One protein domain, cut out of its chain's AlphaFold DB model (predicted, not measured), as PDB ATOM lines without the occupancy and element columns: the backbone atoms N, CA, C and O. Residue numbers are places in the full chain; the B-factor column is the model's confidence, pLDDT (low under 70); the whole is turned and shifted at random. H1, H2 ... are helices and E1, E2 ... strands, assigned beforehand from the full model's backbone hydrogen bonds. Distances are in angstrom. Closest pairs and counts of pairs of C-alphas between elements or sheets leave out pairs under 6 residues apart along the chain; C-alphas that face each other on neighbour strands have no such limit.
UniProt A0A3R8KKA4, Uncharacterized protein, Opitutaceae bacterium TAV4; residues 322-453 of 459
ATOM      1  N   SER A 322     216.846 164.477 106.608       97.88
ATOM      2  CA  SER A 322     217.822 165.530 106.318       97.88
ATOM      3  C   SER A 322     217.211 166.927 106.446       97.88
ATOM      4  O   SER A 322     215.995 167.099 106.501       97.88
ATOM      5  N   SER A 323     218.070 167.947 106.474       96.06
ATOM      6  CA  SER A 323     217.630 169.344 106.527       96.06
ATOM      7  C   SER A 323     216.757 169.681 105.312       96.06
ATOM      8  O   SER A 323     217.101 169.310 104.189       96.06
ATOM      9  N   ASN A 324     215.645 170.389 105.530       95.19
ATOM     10  CA  ASN A 324     214.623 170.730 104.529       95.19
ATOM     11  C   ASN A 324     213.887 169.538 103.884       95.19
ATOM     12  O   ASN A 324     213.123 169.736 102.940       95.19
ATOM     13  N   ALA A 325     214.099 168.312 104.366       98.50
ATOM     14  CA  ALA A 325     213.290 167.162 103.989       98.50
ATOM     15  C   ALA A 325     212.142 166.972 104.988       98.50
ATOM     16  O   ALA A 325     212.267 167.331 106.163       98.50
ATOM     17  N   THR A 326     211.041 166.378 104.523       98.75
ATOM     18  CA  THR A 326     209.824 166.217 105.323       98.75
ATOM     19  C   THR A 326     209.488 164.749 105.533       98.75
ATOM     20  O   THR A 326     209.305 163.996 104.573       98.75
ATOM     21  N   PHE A 327     209.339 164.356 106.797       98.81
ATOM     22  CA  PHE A 327     208.644 163.130 107.177       98.81
ATOM     23  C   PHE A 327     207.267 163.500 107.712       98.81
ATOM     24  O   PHE A 327     207.181 164.252 108.677       98.81
ATOM     25  N   ALA A 328     206.199 163.014 107.084       98.75
ATOM     26  CA  ALA A 328     204.835 163.397 107.422       98.75
ATOM     27  C   ALA A 328     203.994 162.199 107.875       98.75
ATOM     28  O   ALA A 328     203.911 161.180 107.184       98.75
ATOM     29  N   ALA A 329     203.315 162.351 109.007       98.69
ATOM     30  CA  ALA A 329     202.261 161.450 109.439       98.69
ATOM     31  C   ALA A 329     200.926 161.941 108.856       98.69
ATOM     32  O   ALA A 329     200.494 163.065 109.111       98.69
ATOM     33  N   GLY A 330     200.296 161.099 108.042       98.00
ATOM     34  CA  GLY A 330     198.956 161.313 107.499       98.00
ATOM     35  C   GLY A 330     197.848 160.663 108.327       98.00
ATOM     36  O   GLY A 330     196.681 160.831 108.017       98.00
ATOM     37  N   THR A 331     198.214 159.900 109.352       97.25
ATOM     38  CA  THR A 331     197.358 159.275 110.371       97.25
ATOM     39  C   THR A 331     198.198 159.095 111.639       97.25
ATOM     40  O   THR A 331     199.381 159.439 111.647       97.25
ATOM     41  N   ALA A 332     197.633 158.551 112.718       97.75
ATOM     42  CA  ALA A 332     198.441 158.112 113.856       97.75
ATOM     43  C   ALA A 332     199.492 157.080 113.398       97.75
ATOM     44  O   ALA A 332     199.150 156.092 112.743       97.75
ATOM     45  N   LEU A 333     200.760 157.319 113.732       98.06
ATOM     46  CA  LEU A 333     201.898 156.523 113.281       98.06
ATOM     47  C   LEU A 333     202.839 156.215 114.446       98.06
ATOM     48  O   LEU A 333     203.176 157.097 115.233       98.06
ATOM     49  N   THR A 334     203.319 154.974 114.508       97.81
ATOM     50  CA  THR A 334     204.371 154.561 115.445       97.81
ATOM     51  C   THR A 334     205.624 154.173 114.673       97.81
ATOM     52  O   THR A 334     205.548 153.406 113.715       97.81
ATOM     53  N   VAL A 335     206.776 154.675 115.107       98.25
ATOM     54  CA  VAL A 335     208.099 154.372 114.535       98.25
ATOM     55  C   VAL A 335     209.087 154.000 115.641       98.25
ATOM     56  O   VAL A 335     208.786 154.176 116.823       98.25
ATOM     57  N   ASN A 336     210.258 153.475 115.267       97.75
ATOM     58  CA  ASN A 336     211.315 153.137 116.220       97.75
ATOM     59  C   ASN A 336     212.066 154.392 116.698       97.75
ATOM     60  O   ASN A 336     211.524 155.166 117.486       97.75
ATOM     61  N   ASN A 337     213.293 154.621 116.218       98.31
ATOM     62  CA  ASN A 337     214.010 155.870 116.435       98.31
ATOM     63  C   ASN A 337     213.738 156.851 115.293       98.31
ATOM     64  O   ASN A 337     213.519 156.454 114.145       98.31
ATOM     65  N   VAL A 338     213.828 158.142 115.605       98.56
ATOM     66  CA  VAL A 338     213.825 159.209 114.604       98.56
ATOM     67  C   VAL A 338     215.069 160.063 114.784       98.56
ATOM     68  O   VAL A 338     215.365 160.533 115.880       98.56
ATOM     69  N   ALA A 339     215.790 160.283 113.693       98.38
ATOM     70  CA  ALA A 339     216.937 161.164 113.614       98.38
ATOM     71  C   ALA A 339     216.586 162.364 112.726       98.38
ATOM     72  O   ALA A 339     216.349 162.205 111.529       98.38
ATOM     73  N   LEU A 340     216.551 163.563 113.303       98.25
ATOM     74  CA  LEU A 340     216.230 164.801 112.589       98.25
ATOM     75  C   LEU A 340     217.475 165.678 112.481       98.25
ATOM     76  O   LEU A 340     218.113 165.994 113.487       98.25
ATOM     77  N   ALA A 341     217.831 166.095 111.269       96.94
ATOM     78  CA  ALA A 341     218.813 167.156 111.088       96.94
ATOM     79  C   ALA A 341     218.246 168.519 111.509       96.94
ATOM     80  O   ALA A 341     217.032 168.723 111.522       96.94
ATOM     81  N   SER A 342     219.125 169.482 111.805       93.50
ATOM     82  CA  SER A 342     218.694 170.866 112.040       93.50
ATOM     83  C   SER A 342     217.953 171.398 110.804       93.50
ATOM     84  O   SER A 342     218.454 171.313 109.676       93.50
ATOM     85  N   GLY A 343     216.725 171.887 110.997       92.25
ATOM     86  CA  GLY A 343     215.849 172.324 109.903       92.25
ATOM     87  C   GLY A 343     215.151 171.194 109.132       92.25
ATOM     88  O   GLY A 343     214.601 171.445 108.063       92.25
ATOM     89  N   ALA A 344     215.165 169.955 109.633       97.81
ATOM     90  CA  ALA A 344     214.238 168.924 109.165       97.81
ATOM     91  C   ALA A 344     212.781 169.329 109.456       97.81
ATOM     92  O   ALA A 344     212.513 170.166 110.328       97.81
ATOM     93  N   ILE A 345     211.843 168.729 108.726       98.62
ATOM     94  CA  ILE A 345     210.418 169.040 108.829       98.62
ATOM     95  C   ILE A 345     209.654 167.779 109.249       98.62
ATOM     96  O   ILE A 345     209.786 166.715 108.638       98.62
ATOM     97  N   LEU A 346     208.838 167.908 110.292       98.62
ATOM     98  CA  LEU A 346     207.870 166.907 110.722       98.62
ATOM     99  C   LEU A 346     206.470 167.356 110.289       98.62
ATOM    100  O   LEU A 346     205.958 168.352 110.790       98.62
ATOM    101  N   GLY A 347     205.859 166.631 109.358       98.56
ATOM    102  CA  GLY A 347     204.505 166.896 108.880       98.56
ATOM    103  C   GLY A 347     203.439 166.188 109.720       98.56
ATOM    104  O   GLY A 347     203.602 165.010 110.038       98.56
ATOM    105  N   LEU A 348     202.335 166.863 110.035       98.62
ATOM    106  CA  LEU A 348     201.184 166.281 110.736       98.62
ATOM    107  C   LEU A 348     199.876 166.711 110.062       98.62
ATOM    108  O   LEU A 348     199.509 167.885 110.099       98.62
ATOM    109  N   ASP A 349     199.150 165.756 109.477       98.12
ATOM    110  CA  ASP A 349     197.794 165.982 108.963       98.12
ATOM    111  C   ASP A 349     196.767 165.939 110.109       98.12
ATOM    112  O   ASP A 349     196.241 164.889 110.492       98.12
ATOM    113  N   LEU A 350     196.457 167.104 110.669       97.50
ATOM    114  CA  LEU A 350     195.468 167.255 111.735       97.50
ATOM    115  C   LEU A 350     194.038 166.958 111.259       97.50
ATOM    116  O   LEU A 350     193.192 166.600 112.077       97.50
ATOM    117  N   GLY A 351     193.755 167.082 109.957       96.12
ATOM    118  CA  GLY A 351     192.458 166.727 109.373       96.12
ATOM    119  C   GLY A 351     192.200 165.219 109.394       96.12
ATOM    120  O   GLY A 351     191.051 164.786 109.491       96.12
ATOM    121  N   ALA A 352     193.272 164.428 109.374       96.94
ATOM    122  CA  ALA A 352     193.252 162.975 109.487       96.94
ATOM    123  C   ALA A 352     193.580 162.458 110.904       96.94
ATOM    124  O   ALA A 352     193.785 161.257 111.094       96.94
ATOM    125  N   ASN A 353     193.591 163.340 111.913       96.06
ATOM    126  CA  ASN A 353     193.981 163.031 113.295       96.06
ATOM    127  C   ASN A 353     195.387 162.411 113.396       96.06
ATOM    128  O   ASN A 353     195.601 161.453 114.142       96.06
ATOM    129  N   ALA A 354     196.340 162.920 112.613       98.12
ATOM    130  CA  ALA A 354     197.705 162.431 112.650       98.12
ATOM    131  C   ALA A 354     198.404 162.743 113.978       98.12
ATOM    132  O   ALA A 354     198.259 163.820 114.557       98.12
ATOM    133  N   SER A 355     199.214 161.789 114.420       98.12
ATOM    134  CA  SER A 355     200.140 161.919 115.540       98.12
ATOM    135  C   SER A 355     201.335 161.004 115.302       98.12
ATOM    136  O   SER A 355     201.237 160.023 114.558       98.12
ATOM    137  N   LEU A 356     202.472 161.316 115.919       98.56
ATOM    138  CA  LEU A 356     203.679 160.503 115.823       98.56
ATOM    139  C   LEU A 356     204.100 159.998 117.205       98.56
ATOM    140  O   LEU A 356     204.413 160.780 118.098       98.56
ATOM    141  N   SER A 357     204.155 158.679 117.360       98.19
ATOM    142  CA  SER A 357     204.703 158.008 118.536       98.19
ATOM    143  C   SER A 357     206.069 157.415 118.208       98.19
ATOM    144  O   SER A 357     206.190 156.510 117.383       98.19
ATOM    145  N   ILE A 358     207.107 157.887 118.888       98.50
ATOM    146  CA  ILE A 358     208.481 157.401 118.743       98.50
ATOM    147  C   ILE A 358     208.755 156.434 119.896       98.50
ATOM    148  O   ILE A 358     208.872 156.840 121.054       98.50
ATOM    149  N   ALA A 359     208.814 155.137 119.585       98.06
ATOM    150  CA  ALA A 359     209.032 154.081 120.577       98.06
ATOM    151  C   ALA A 359     210.480 154.042 121.095       98.06
ATOM    152  O   ALA A 359     210.731 153.557 122.197       98.06
ATOM    153  N   GLY A 360     211.421 154.547 120.298       98.00
ATOM    154  CA  GLY A 360     212.824 154.707 120.650       98.00
ATOM    155  C   GLY A 360     213.179 156.159 120.970       98.00
ATOM    156  O   GLY A 360     212.424 156.887 121.615       98.00
ATOM    157  N   ASN A 361     214.357 156.573 120.519       98.12
ATOM    158  CA  ASN A 361     214.920 157.897 120.742       98.12
ATOM    159  C   ASN A 361     214.552 158.864 119.610       98.12
ATOM    160  O   ASN A 361     214.515 158.488 118.436       98.12
ATOM    161  N   LEU A 362     214.381 160.134 119.966       98.12
ATOM    162  CA  LEU A 362     214.390 161.260 119.041       98.12
ATOM    163  C   LEU A 362     215.745 161.967 119.152       98.12
ATOM    164  O   LEU A 362     216.042 162.617 120.157       98.12
ATOM    165  N   VAL A 363     216.581 161.828 118.124       97.19
ATOM    166  CA  VAL A 363     217.969 162.307 118.124       97.19
ATOM    167  C   VAL A 363     218.195 163.392 117.079       97.19
ATOM    168  O   VAL A 363     217.579 163.393 116.013       97.19
ATOM    169  N   GLN A 364     219.115 164.310 117.365       95.44
ATOM    170  CA  GLN A 364     219.614 165.243 116.362       95.44
ATOM    171  C   GLN A 364     220.675 164.547 115.499       95.44
ATOM    172  O   GLN A 364     221.608 163.940 116.026       95.44
ATOM    173  N   ASN A 365     220.552 164.652 114.177       90.12
ATOM    174  CA  ASN A 365     221.554 164.173 113.229       90.12
ATOM    175  C   ASN A 365     222.384 165.345 112.683       90.12
ATOM    176  O   ASN A 365     221.845 166.262 112.066       90.12
ATOM    177  N   GLY A 366     223.702 165.311 112.869       85.62
ATOM    178  CA  GLY A 366     224.610 166.353 112.381       85.62
ATOM    179  C   GLY A 366     224.825 167.510 113.362       85.62
ATOM    180  O   GLY A 366     224.662 167.361 114.570       85.62
ATOM    181  N   THR A 367     225.275 168.653 112.841       85.25
ATOM    182  CA  THR A 367     225.632 169.850 113.622       85.25
ATOM    183  C   THR A 367     224.537 170.922 113.548       85.25
ATOM    184  O   THR A 367     223.655 170.865 112.693       85.25
ATOM    185  N   GLY A 368     224.597 171.919 114.435       86.94
ATOM    186  CA  GLY A 368     223.670 173.058 114.458       86.94
ATOM    187  C   GLY A 368     222.776 173.082 115.693       86.94
ATOM    188  O   GLY A 368     222.924 172.262 116.597       86.94
ATOM    189  N   GLU A 369     221.856 174.042 115.731       88.88
ATOM    190  CA  GLU A 369     220.864 174.145 116.801       88.88
ATOM    191  C   GLU A 369     219.905 172.949 116.754       88.88
ATOM    192  O   GLU A 369     219.459 172.541 115.672       88.88
ATOM    193  N   ALA A 370     219.602 172.386 117.924       91.38
ATOM    194  CA  ALA A 370     218.631 171.312 118.085       91.38
ATOM    195  C   ALA A 370     217.215 171.869 117.877       91.38
ATOM    196  O   ALA A 370     216.504 172.161 118.830       91.38
ATOM    197  N   THR A 371     216.812 172.048 116.621       94.25
ATOM    198  CA  THR A 371     215.476 172.518 116.241       94.25
ATOM    199  C   THR A 371     215.003 171.853 114.947       94.25
ATOM    200  O   THR A 371     215.808 171.437 114.106       94.25
ATOM    201  N   PHE A 372     213.687 171.762 114.789       96.62
ATOM    202  CA  PHE A 372     213.003 171.291 113.588       96.62
ATOM    203  C   PHE A 372     211.703 172.085 113.397       96.62
ATOM    204  O   PHE A 372     211.250 172.797 114.298       96.62
ATOM    205  N   THR A 373     211.114 171.982 112.207       98.06
ATOM    206  CA  THR A 373     209.833 172.631 111.894       98.06
ATOM    207  C   THR A 373     208.706 171.609 111.906       98.06
ATOM    208  O   THR A 373     208.857 170.519 111.362       98.06
ATOM    209  N   VAL A 374     207.568 171.965 112.491       98.56
ATOM    210  CA  VAL A 374     206.314 171.222 112.373       98.56
ATOM    211  C   VAL A 374     205.497 171.821 111.236       98.56
ATOM    212  O   VAL A 374     205.123 172.989 111.280       98.56
ATOM    213  N   ASP A 375     205.222 171.036 110.208       98.56
ATOM    214  CA  ASP A 375     204.342 171.442 109.116       98.56
ATOM    215  C   ASP A 375     202.963 170.813 109.325       98.56
ATOM    216  O   ASP A 375     202.812 169.594 109.295       98.56
ATOM    217  N   PHE A 376     201.939 171.634 109.539       98.38
ATOM    218  CA  PHE A 376     200.568 171.141 109.693       98.38
ATOM    219  C   PHE A 376     199.855 170.917 108.354       98.38
ATOM    220  O   PHE A 376     198.658 170.647 108.325       98.38
ATOM    221  N   LEU A 377     200.571 171.012 107.228       97.19
ATOM    222  CA  LEU A 377     200.114 170.620 105.889       97.19
ATOM    223  C   LEU A 377     198.850 171.363 105.414       97.19
ATOM    224  O   LEU A 377     198.090 170.862 104.589       97.19
ATOM    225  N   GLY A 378     198.609 172.571 105.929       96.62
ATOM    226  CA  GLY A 378     197.398 173.354 105.655       96.62
ATOM    227  C   GLY A 378     196.168 172.873 106.432       96.62
ATOM    228  O   GLY A 378     195.044 173.252 106.101       96.62
ATOM    229  N   THR A 379     196.364 172.030 107.444       97.44
ATOM    230  CA  THR A 379     195.309 171.420 108.258       97.44
ATOM    231  C   THR A 379     195.320 171.977 109.677       97.44
ATOM    232  O   THR A 379     196.302 172.561 110.132       97.44
ATOM    233  N   GLY A 380     194.195 171.840 110.374       95.56
ATOM    234  CA  GLY A 380     194.003 172.399 111.709       95.56
ATOM    235  C   GLY A 380     192.916 173.469 111.758       95.56
ATOM    236  O   GLY A 380     192.591 174.113 110.759       95.56
ATOM    237  N   ALA A 381     192.334 173.644 112.938       95.44
ATOM    238  CA  ALA A 381     191.310 174.633 113.223       95.44
ATOM    239  C   ALA A 381     191.701 175.432 114.468       95.44
ATOM    240  O   ALA A 381     192.107 174.874 115.488       95.44
ATOM    241  N   THR A 382     191.574 176.754 114.396       94.19
ATOM    242  CA  THR A 382     191.834 177.630 115.543       94.19
ATOM    243  C   THR A 382     190.828 177.375 116.664       94.19
ATOM    244  O   THR A 382     189.652 177.128 116.398       94.19
ATOM    245  N   GLY A 383     191.266 177.498 117.914       91.62
ATOM    246  CA  GLY A 383     190.445 177.263 119.102       91.62
ATOM    247  C   GLY A 383     190.156 175.786 119.381       91.62
ATOM    248  O   GLY A 383     189.320 175.495 120.231       91.62
ATOM    249  N   VAL A 384     190.820 174.871 118.670       94.81
ATOM    250  CA  VAL A 384     190.762 173.428 118.917       94.81
ATOM    251  C   VAL A 384     192.040 172.983 119.615       94.81
ATOM    252  O   VAL A 384     193.137 173.361 119.204       94.81
ATOM    253  N   ASP A 385     191.872 172.161 120.647       95.88
ATOM    254  CA  ASP A 385     192.965 171.520 121.368       95.88
ATOM    255  C   ASP A 385     193.366 170.217 120.671       95.88
ATOM    256  O   ASP A 385     192.578 169.274 120.562       95.88
ATOM    257  N   TYR A 386     194.616 170.162 120.221       97.56
ATOM    258  CA  TYR A 386     195.244 168.979 119.651       97.56
ATOM    259  C   TYR A 386     196.157 168.350 120.694       97.56
ATOM    260  O   TYR A 386     197.129 168.961 121.133       97.56
ATOM    261  N   THR A 387     195.839 167.128 121.113       97.12
ATOM    262  CA  THR A 387     196.538 166.473 122.224       97.12
ATOM    263  C   THR A 387     197.510 165.408 121.738       97.12
ATOM    264  O   THR A 387     197.150 164.636 120.850       97.12
ATOM    265  N   ASN A 388     198.666 165.278 122.392       97.06
ATOM    266  CA  ASN A 388     199.643 164.205 122.167       97.06
ATOM    267  C   ASN A 388     200.040 164.046 120.687       97.06
ATOM    268  O   ASN A 388     200.074 162.934 120.155       97.06
ATOM    269  N   LEU A 389     200.316 165.161 120.009       98.19
ATOM    270  CA  LEU A 389     200.708 165.161 118.599       98.19
ATOM    271  C   LEU A 389     202.061 164.475 118.369       98.19
ATOM    272  O   LEU A 389     202.268 163.867 117.318       98.19
ATOM    273  N   LEU A 390     202.965 164.549 119.351       98.31
ATOM    274  CA  LEU A 390     204.268 163.889 119.321       98.31
ATOM    275  C   LEU A 390     204.605 163.287 120.686       98.31
ATOM    276  O   LEU A 390     204.657 164.004 121.680       98.31
ATOM    277  N   SER A 391     204.910 161.994 120.737       98.00
ATOM    278  CA  SER A 391     205.423 161.338 121.944       98.00
ATOM    279  C   SER A 391     206.760 160.652 121.674       98.00
ATOM    280  O   SER A 391     207.015 160.157 120.576       98.00
ATOM    281  N   VAL A 392     207.637 160.641 122.681       98.38
ATOM    282  CA  VAL A 392     208.952 159.987 122.631       98.38
ATOM    283  C   VAL A 392     209.121 159.179 123.908       98.38
ATOM    284  O   VAL A 392     209.031 159.733 125.002       98.38
ATOM    285  N   VAL A 393     209.336 157.872 123.769       97.75
ATOM    286  CA  VAL A 393     209.556 156.967 124.908       97.75
ATOM    287  C   VAL A 393     211.013 157.010 125.375       97.75
ATOM    288  O   VAL A 393     211.279 156.962 126.576       97.75
ATOM    289  N   GLY A 394     211.954 157.071 124.431       97.19
ATOM    290  CA  GLY A 394     213.388 157.124 124.695       97.19
ATOM    291  C   GLY A 394     213.904 158.531 124.992       97.19
ATOM    292  O   GLY A 394     213.197 159.401 125.500       97.19
ATOM    293  N   THR A 395     215.177 158.766 124.681       97.06
ATOM    294  CA  THR A 395     215.793 160.085 124.846       97.06
ATOM    295  C   THR A 395     215.283 161.062 123.792       97.06
ATOM    296  O   THR A 395     215.037 160.690 122.646       97.06
ATOM    297  N   ASN A 396     215.139 162.329 124.179       96.94
ATOM    298  CA  ASN A 396     214.710 163.402 123.289       96.94
ATOM    299  C   ASN A 396     215.759 164.519 123.264       96.94
ATOM    300  O   ASN A 396     215.895 165.269 124.229       96.94
ATOM    301  N   ALA A 397     216.471 164.647 122.145       96.06
ATOM    302  CA  ALA A 397     217.467 165.696 121.928       96.06
ATOM    303  C   ALA A 397     216.863 167.109 121.784       96.06
ATOM    304  O   ALA A 397     217.598 168.090 121.831       96.06
ATOM    305  N   PHE A 398     215.542 167.218 121.622       95.75
ATOM    306  CA  PHE A 398     214.812 168.465 121.377       95.75
ATOM    307  C   PHE A 398     213.880 168.845 122.539       95.75
ATOM    308  O   PHE A 398     213.004 169.687 122.363       95.75
ATOM    309  N   ALA A 399     214.027 168.225 123.716       93.94
ATOM    310  CA  ALA A 399     213.113 168.427 124.847       93.94
ATOM    311  C   ALA A 399     213.010 169.899 125.289       93.94
ATOM    312  O   ALA A 399     211.917 170.367 125.601       93.94
ATOM    313  N   ASP A 400     214.130 170.626 125.241       91.56
ATOM    314  CA  ASP A 400     214.231 172.038 125.634       91.56
ATOM    315  C   ASP A 400     214.232 173.002 124.430       91.56
ATOM    316  O   ASP A 400     214.475 174.202 124.578       91.56
ATOM    317  N   ALA A 401     214.000 172.492 123.217       91.69
ATOM    318  CA  ALA A 401     214.066 173.284 121.997       91.69
ATOM    319  C   ALA A 401     212.844 174.201 121.831       91.69
ATOM    320  O   ALA A 401     211.705 173.811 122.103       91.69
ATOM    321  N   THR A 402     213.078 175.397 121.280       93.56
ATOM    322  CA  THR A 402     212.013 176.170 120.628       93.56
ATOM    323  C   THR A 402     211.896 175.693 119.183       93.56
ATOM    324  O   THR A 402     212.862 175.712 118.419       93.56
ATOM    325  N   LEU A 403     210.706 175.232 118.827       95.94
ATOM    326  CA  LEU A 403     210.366 174.700 117.516       95.94
ATOM    327  C   LEU A 403     209.567 175.737 116.735       95.94
ATOM    328  O   LEU A 403     208.889 176.586 117.317       95.94
ATOM    329  N   ASN A 404     209.603 175.630 115.412       96.56
ATOM    330  CA  ASN A 404     208.738 176.414 114.537       96.56
ATOM    331  C   ASN A 404     207.553 175.559 114.098       96.56
ATOM    332  O   ASN A 404     207.715 174.359 113.890       96.56
ATOM    333  N   TYR A 405     206.395 176.174 113.884       97.88
ATOM    334  CA  TYR A 405     205.330 175.569 113.095       97.88
ATOM    335  C   TYR A 405     204.962 176.426 111.894       97.88
ATOM    336  O   TYR A 405     205.087 177.652 111.927       97.88
ATOM    337  N   VAL A 406     204.484 175.764 110.847       97.94
ATOM    338  CA  VAL A 406     204.020 176.380 109.604       97.94
ATOM    339  C   VAL A 406     202.754 175.698 109.097       97.94
ATOM    340  O   VAL A 406     202.421 174.583 109.502       97.94
ATOM    341  N   ASN A 407     202.065 176.378 108.181       96.94
ATOM    342  CA  ASN A 407     200.889 175.874 107.475       96.94
ATOM    343  C   ASN A 407     199.771 175.351 108.401       96.94
ATOM    344  O   ASN A 407     199.099 174.379 108.063       96.94
ATOM    345  N   PHE A 408     199.539 175.988 109.552       97.75
ATOM    346  CA  PHE A 408     198.404 175.648 110.409       97.75
ATOM    347  C   PHE A 408     197.095 176.206 109.838       97.75
ATOM    348  O   PHE A 408     196.931 177.419 109.669       97.75
ATOM    349  N   GLY A 409     196.151 175.305 109.577       95.12
ATOM    350  CA  GLY A 409     194.817 175.593 109.060       95.12
ATOM    351  C   GLY A 409     194.791 176.206 107.659       95.12
ATOM    352  O   GLY A 409     195.812 176.376 106.990       95.12
ATOM    353  N   ALA A 410     193.585 176.575 107.217       91.12
ATOM    354  CA  ALA A 410     193.347 177.125 105.878       91.12
ATOM    355  C   ALA A 410     194.104 178.439 105.609       91.12
ATOM    356  O   ALA A 410     194.434 178.749 104.465       91.12
ATOM    357  N   GLU A 411     194.399 179.199 106.663       91.12
ATOM    358  CA  GLU A 411     195.134 180.464 106.594       91.12
ATOM    359  C   GLU A 411     196.656 180.281 106.585       91.12
ATOM    360  O   GLU A 411     197.389 181.254 106.415       91.12
ATOM    361  N   LYS A 412     197.131 179.036 106.734       94.25
ATOM    362  CA  LYS A 412     198.549 178.668 106.763       94.25
ATOM    363  C   LYS A 412     199.345 179.461 107.803       94.25
ATOM    364  O   LYS A 412     200.422 179.980 107.510       94.25
ATOM    365  N   LEU A 413     198.804 179.556 109.017       95.56
ATOM    366  CA  LEU A 413     199.442 180.265 110.123       95.56
ATOM    367  C   LEU A 413     200.782 179.609 110.487       95.56
ATOM    368  O   LEU A 413     200.953 178.394 110.365       95.56
ATOM    369  N   SER A 414     201.707 180.433 110.970       96.12
ATOM    370  CA  SER A 414     203.052 180.024 111.371       96.12
ATOM    371  C   SER A 414     203.438 180.702 112.682       96.12
ATOM    372  O   SER A 414     202.980 181.809 112.973       96.12
ATOM    373  N   GLY A 415     204.310 180.068 113.456       96.31
ATOM    374  CA  GLY A 415     204.772 180.596 114.735       96.31
ATOM    375  C   GLY A 415     205.782 179.675 115.401       96.31
ATOM    376  O   GLY A 415     206.416 178.857 114.742       96.31
ATOM    377  N   THR A 416     205.926 179.811 116.714       96.19
ATOM    378  CA  THR A 416     206.804 178.963 117.526       96.19
ATOM    379  C   THR A 416     206.007 178.165 118.540       96.19
ATOM    380  O   THR A 416     204.943 178.610 118.972       96.19
ATOM    381  N   LEU A 417     206.551 177.028 118.955       95.75
ATOM    382  CA  LEU A 417     206.050 176.233 120.065       95.75
ATOM    383  C   LEU A 417     207.188 175.480 120.758       95.75
ATOM    384  O   LEU A 417     208.299 175.367 120.244       95.75
ATOM    385  N   THR A 418     206.896 174.943 121.927       95.69
ATOM    386  CA  THR A 418     207.773 174.068 122.695       95.69
ATOM    387  C   THR A 418     207.465 172.603 122.404       95.69
ATOM    388  O   THR A 418     206.366 172.239 121.979       95.69
ATOM    389  N   PHE A 419     208.419 171.722 122.709       94.94
ATOM    390  CA  PHE A 419     208.160 170.284 122.665       94.94
ATOM    391  C   PHE A 419     207.030 169.868 123.628       94.94
ATOM    392  O   PHE A 419     206.240 168.981 123.313       94.94
ATOM    393  N   ALA A 420     206.918 170.528 124.786       94.94
ATOM    394  CA  ALA A 420     205.872 170.251 125.769       94.94
ATOM    395  C   ALA A 420     204.458 170.515 125.224       94.94
ATOM    396  O   ALA A 420     203.534 169.776 125.557       94.94
ATOM    397  N   GLU A 421     204.285 171.515 124.357       96.75
ATOM    398  CA  GLU A 421     203.007 171.776 123.678       96.75
ATOM    399  C   GLU A 421     202.674 170.680 122.653       96.75
ATOM    400  O   GLU A 421     201.532 170.231 122.607       96.75
ATOM    401  N   LEU A 422     203.655 170.162 121.899       96.19
ATOM    402  CA  LEU A 422     203.428 169.010 121.005       96.19
ATOM    403  C   LEU A 422     203.069 167.732 121.765       96.19
ATOM    404  O   LEU A 422     202.203 166.969 121.328       96.19
ATOM    405  N   ALA A 423     203.765 167.477 122.871       96.38
ATOM    406  CA  ALA A 423     203.576 166.272 123.671       96.38
ATOM    407  C   ALA A 423     202.330 166.330 124.556       96.38
ATOM    408  O   ALA A 423     201.760 165.290 124.873       96.38
ATOM    409  N   GLY A 424     201.908 167.528 124.954       96.88
ATOM    410  CA  GLY A 424     200.728 167.772 125.771       96.88
ATOM    411  C   GLY A 424     199.545 168.220 124.926       96.88
ATOM    412  O   GLY A 424     198.841 167.393 124.345       96.88
ATOM    413  N   VAL A 425     199.306 169.532 124.912       97.06
ATOM    414  CA  VAL A 425     198.207 170.170 124.183       97.06
ATOM    415  C   VAL A 425     198.753 171.332 123.367       97.06
ATOM    416  O   VAL A 425     199.368 172.245 123.916       97.06
ATOM    417  N   PHE A 426     198.465 171.311 122.072       96.56
ATOM    418  CA  PHE A 426     198.728 172.400 121.148       96.56
ATOM    419  C   PHE A 426     197.404 173.002 120.674       96.56
ATOM    420  O   PHE A 426     196.505 172.280 120.243       96.56
ATOM    421  N   SER A 427     197.289 174.328 120.706       94.44
ATOM    422  CA  SER A 427     196.180 175.046 120.082       94.44
ATOM    423  C   SER A 427     196.611 176.435 119.621       94.44
ATOM    424  O   SER A 427     197.533 177.046 120.160       94.44
ATOM    425  N   VAL A 428     195.928 176.946 118.597       92.94
ATOM    426  CA  VAL A 428     196.101 178.321 118.111       92.94
ATOM    427  C   VAL A 428     194.814 179.083 118.387       92.94
ATOM    428  O   VAL A 428     193.750 178.691 117.912       92.94
ATOM    429  N   ALA A 429     194.889 180.163 119.165       86.75
ATOM    430  CA  ALA A 429     193.712 180.931 119.562       86.75
ATOM    431  C   ALA A 429     192.970 181.543 118.357       86.75
ATOM    432  O   ALA A 429     193.583 182.080 117.431       86.75
ATOM    433  N   ALA A 430     191.635 181.526 118.406       73.81
ATOM    434  CA  ALA A 430     190.797 182.256 117.460       73.81
ATOM    435  C   ALA A 430     190.953 183.769 117.714       73.81
ATOM    436  O   ALA A 430     190.472 184.279 118.725       73.81
ATOM    437  N   GLY A 431     191.672 184.478 116.838       64.94
ATOM    438  CA  GLY A 431     191.893 185.930 116.950       64.94
ATOM    439  C   GLY A 431     193.313 186.413 116.640       64.94
ATOM    440  O   GLY A 431     193.504 187.607 116.448       64.94
ATOM    441  N   ASN A 432     194.288 185.505 116.521       53.81
ATOM    442  CA  ASN A 432     195.652 185.823 116.068       53.81
ATOM    443  C   ASN A 432     195.822 185.745 114.542       53.81
ATOM    444  O   ASN A 432     196.947 185.660 114.051       53.81
ATOM    445  N   ILE A 433     194.722 185.797 113.788       53.69
ATOM    446  CA  ILE A 433     194.773 186.038 112.349       53.69
ATOM    447  C   ILE A 433     195.359 187.441 112.200       53.69
ATOM    448  O   ILE A 433     194.740 188.391 112.692       53.69
ATOM    449  N   PRO A 434     196.534 187.629 111.577       47.97
ATOM    450  CA  PRO A 434     196.940 188.960 111.180       47.97
ATOM    451  C   PRO A 434     195.872 189.416 110.192       47.97
ATOM    452  O   PRO A 434     195.863 188.975 109.041       47.97
ATOM    453  N   GLU A 435     194.926 190.251 110.633       50.25
ATOM    454  CA  GLU A 435     194.051 190.926 109.685       50.25
ATOM    455  C   GLU A 435     194.952 191.554 108.617       50.25
ATOM    456  O   GLU A 435     196.038 192.039 108.967       50.25
ATOM    457  N   PRO A 436     194.564 191.533 107.329       45.31
ATOM    458  CA  PRO A 436     195.355 192.115 106.262       45.31
ATOM    459  C   PRO A 436     195.441 193.631 106.459       45.31
ATOM    460  O   PRO A 436     194.742 194.422 105.844       45.31
ATOM    461  N   THR A 437     196.383 194.019 107.308       47.00
ATOM    462  CA  THR A 437     197.002 195.310 107.524       47.00
ATOM    463  C   THR A 437     196.076 196.512 107.730       47.00
ATOM    464  O   THR A 437     195.351 196.980 106.855       47.00
ATOM    465  N   THR A 438     196.344 197.201 108.832       52.38
ATOM    466  CA  THR A 438     196.135 198.636 109.069       52.38
ATOM    467  C   THR A 438     196.523 199.544 107.876       52.38
ATOM    468  O   THR A 438     196.116 200.704 107.842       52.38
ATOM    469  N   PHE A 439     197.248 199.041 106.864       50.12
ATOM    470  CA  PHE A 439     197.505 199.720 105.590       50.12
ATOM    471  C   PHE A 439     196.248 199.952 104.739       50.12
ATOM    472  O   PHE A 439     196.166 200.998 104.100       50.12
ATOM    473  N   ALA A 440     195.250 199.059 104.743       52.22
ATOM    474  CA  ALA A 440     194.005 199.285 103.996       52.22
ATOM    475  C   ALA A 440     193.189 200.447 104.594       52.22
ATOM    476  O   ALA A 440     192.664 201.295 103.869       52.22
ATOM    477  N   VAL A 441     193.165 200.545 105.928       52.94
ATOM    478  CA  VAL A 441     192.527 201.656 106.651       52.94
ATOM    479  C   VAL A 441     193.317 202.953 106.458       52.94
ATOM    480  O   VAL A 441     192.715 203.994 106.200       52.94
ATOM    481  N   LEU A 442     194.654 202.913 106.490       50.22
ATOM    482  CA  LEU A 442     195.489 204.097 106.251       50.22
ATOM    483  C   LEU A 442     195.349 204.622 104.810       50.22
ATOM    484  O   LEU A 442     195.217 205.828 104.613       50.22
ATOM    485  N   LEU A 443     195.285 203.739 103.807       56.19
ATOM    486  CA  LEU A 443     195.026 204.114 102.409       56.19
ATOM    487  C   LEU A 443     193.609 204.674 102.215       56.19
ATOM    488  O   LEU A 443     193.444 205.669 101.506       56.19
ATOM    489  N   GLY A 444     192.603 204.107 102.886       61.88
ATOM    490  CA  GLY A 444     191.237 204.637 102.893       61.88
ATOM    491  C   GLY A 444     191.141 206.032 103.522       61.88
ATOM    492  O   GLY A 444     190.505 206.928 102.961       61.88
ATOM    493  N   VAL A 445     191.835 206.262 104.642       65.44
ATOM    494  CA  VAL A 445     191.890 207.569 105.320       65.44
ATOM    495  C   VAL A 445     192.679 208.593 104.495       65.44
ATOM    496  O   VAL A 445     192.241 209.739 104.366       65.44
ATOM    497  N   CYS A 446     193.789 208.202 103.863       58.34
ATOM    498  CA  CYS A 446     194.549 209.072 102.962       58.34
ATOM    499  C   CYS A 446     193.747 209.453 101.706       58.34
ATOM    500  O   CYS A 446     193.762 210.619 101.309       58.34
ATOM    501  N   ALA A 447     193.002 208.515 101.111       65.81
ATOM    502  CA  ALA A 447     192.132 208.791  99.967       65.81
ATOM    503  C   ALA A 447     190.979 209.742 100.338       65.81
ATOM    504  O   ALA A 447     190.675 210.673  99.586       65.81
ATOM    505  N   LEU A 448     190.388 209.573 101.527       70.69
ATOM    506  CA  LEU A 448     189.336 210.455 102.032       70.69
ATOM    507  C   LEU A 448     189.868 211.866 102.342       70.69
ATOM    508  O   LEU A 448     189.240 212.858 101.970       70.69
ATOM    509  N   ALA A 449     191.055 211.980 102.944       69.31
ATOM    510  CA  ALA A 449     191.709 213.264 103.206       69.31
ATOM    511  C   ALA A 449     192.080 214.008 101.908       69.31
ATOM    512  O   ALA A 449     191.906 215.228 101.816       69.31
ATOM    513  N   LEU A 450     192.531 213.282 100.878       66.06
ATOM    514  CA  LEU A 450     192.841 213.849  99.563       66.06
ATOM    515  C   LEU A 450     191.571 214.333  98.840       66.06
ATOM    516  O   LEU A 450     191.559 215.431  98.280       66.06
ATOM    517  N   ALA A 451     190.476 213.569  98.920       72.62
ATOM    518  CA  ALA A 451     189.181 213.952  98.356       72.62
ATOM    519  C   ALA A 451     188.586 215.200  99.040       72.62
ATOM    520  O   ALA A 451     188.028 216.072  98.369       72.62
ATOM    521  N   ILE A 452     188.747 215.331 100.361       78.06
ATOM    522  CA  ILE A 452     188.306 216.516 101.115       78.06
ATOM    523  C   ILE A 452     189.133 217.753 100.727       78.06
ATOM    524  O   ILE A 452     188.550 218.810 100.473       78.06
ATOM    525  N   ARG A 453     190.463 217.628 100.592       66.56
ATOM    526  CA  ARG A 453     191.328 218.727 100.116       66.56
ATOM    527  C   ARG A 453     190.959 219.193  98.707       66.56
ATOM    528  O   ARG A 453     190.832 220.392  98.474       66.56
TER     529      ARG A 453
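Overview. This is residues 322 to 453 of the 459 residues of an uncharacterized protein of Opitutaceae bacterium TAV4 (UniProt A0A3R8KKA4). The body is a short three-sided solenoid, a chain wound in stacked turns: E1, E2 and E3 make one turn, E4, E5 and E6 the next, and E7 and E8 go on with a third, before the hairpin of E9 and E10 extends the wall of E1, E4 and E7. The small helix H1 sits beside E8, and the free-standing residues 435 to 453, mostly H2, stick out as an arm that makes the length. The printed part has 132 residues, with ten named strands and then two named helices along the chain; the class is mixed, helices and strands, with 64 residues, under half, in named elements. The sheets run E1 E4 E7 E9 E10, mixed, and E2 E5 E8 and E3 E6, both parallel. The whole is loose, with a radius of gyration of the C-alphas of 19.0 A and spans of 70 by 32 by 22 A.

Arrangement. Start with E1, residues 326 to 329, and find its parallel neighbour E4, residues 345 to 348, where N 327 and O 345 are 3.0 A apart, within hydrogen-bond range. After E1 comes E2, residues 332 to 335, which runs on into E3, residues 338 to 341, at 88 degrees. E2 is parallel to E5, residues 355 to 358, with N 333 and O 355 at 2.9 A. E3 is parallel to E6, residues 362 to 365, with N 340 and O 363 at 2.9 A. Next, E7, residues 373 to 375, is parallel to E4, with N 346 and O 373 at 2.8 A. E8, residues 390 to 392, is parallel to E5, with N 391 and O 356 at 2.9 A. E9, residues 402 to 408, is parallel to E7, with N 374 and O 404 at 2.8 A. E9 and E10, residues 413 to 418, form an antiparallel hairpin, with N 405 and O 415 at 2.8 A. The five-stranded sheet is strongly twisted, up to 5.0 A off its best plane. H1, residues 419 to 423, stands at the level of the sheet E2 E5 E8, at a height of 0.3 A; the closest C-alphas of H1 and E8 are Ala 423 and Leu 390, 5.0 A apart. H1 and H2, residues 438 to 453, are apart; in both, every O i to N i+4 pair is within hydrogen-bond range.

Along the chain. Find C-alpha 326 at (209.824, 166.217, 105.323), where E1 begins. E9 begins at C-alpha 402 (212.013, 176.170, 120.628) and runs 17.0 A; E10 runs 16.3 A. H2 runs 22.5 A to C-alpha 453 at (191.328, 218.727, 100.116).

Size, cuts and confidence. The C-alphas of Gly 360 and Arg 453 are the two farthest apart, at 70.6 A. The printed part has no cut. Look for the long links between E7 and E8 and between H1 and H2, 14 residues each; residues 386 to 387 pair antiparallel with 425 to 426. The model's pLDDT is under 70 at residues 431 to 447, 449 to 450 and 453.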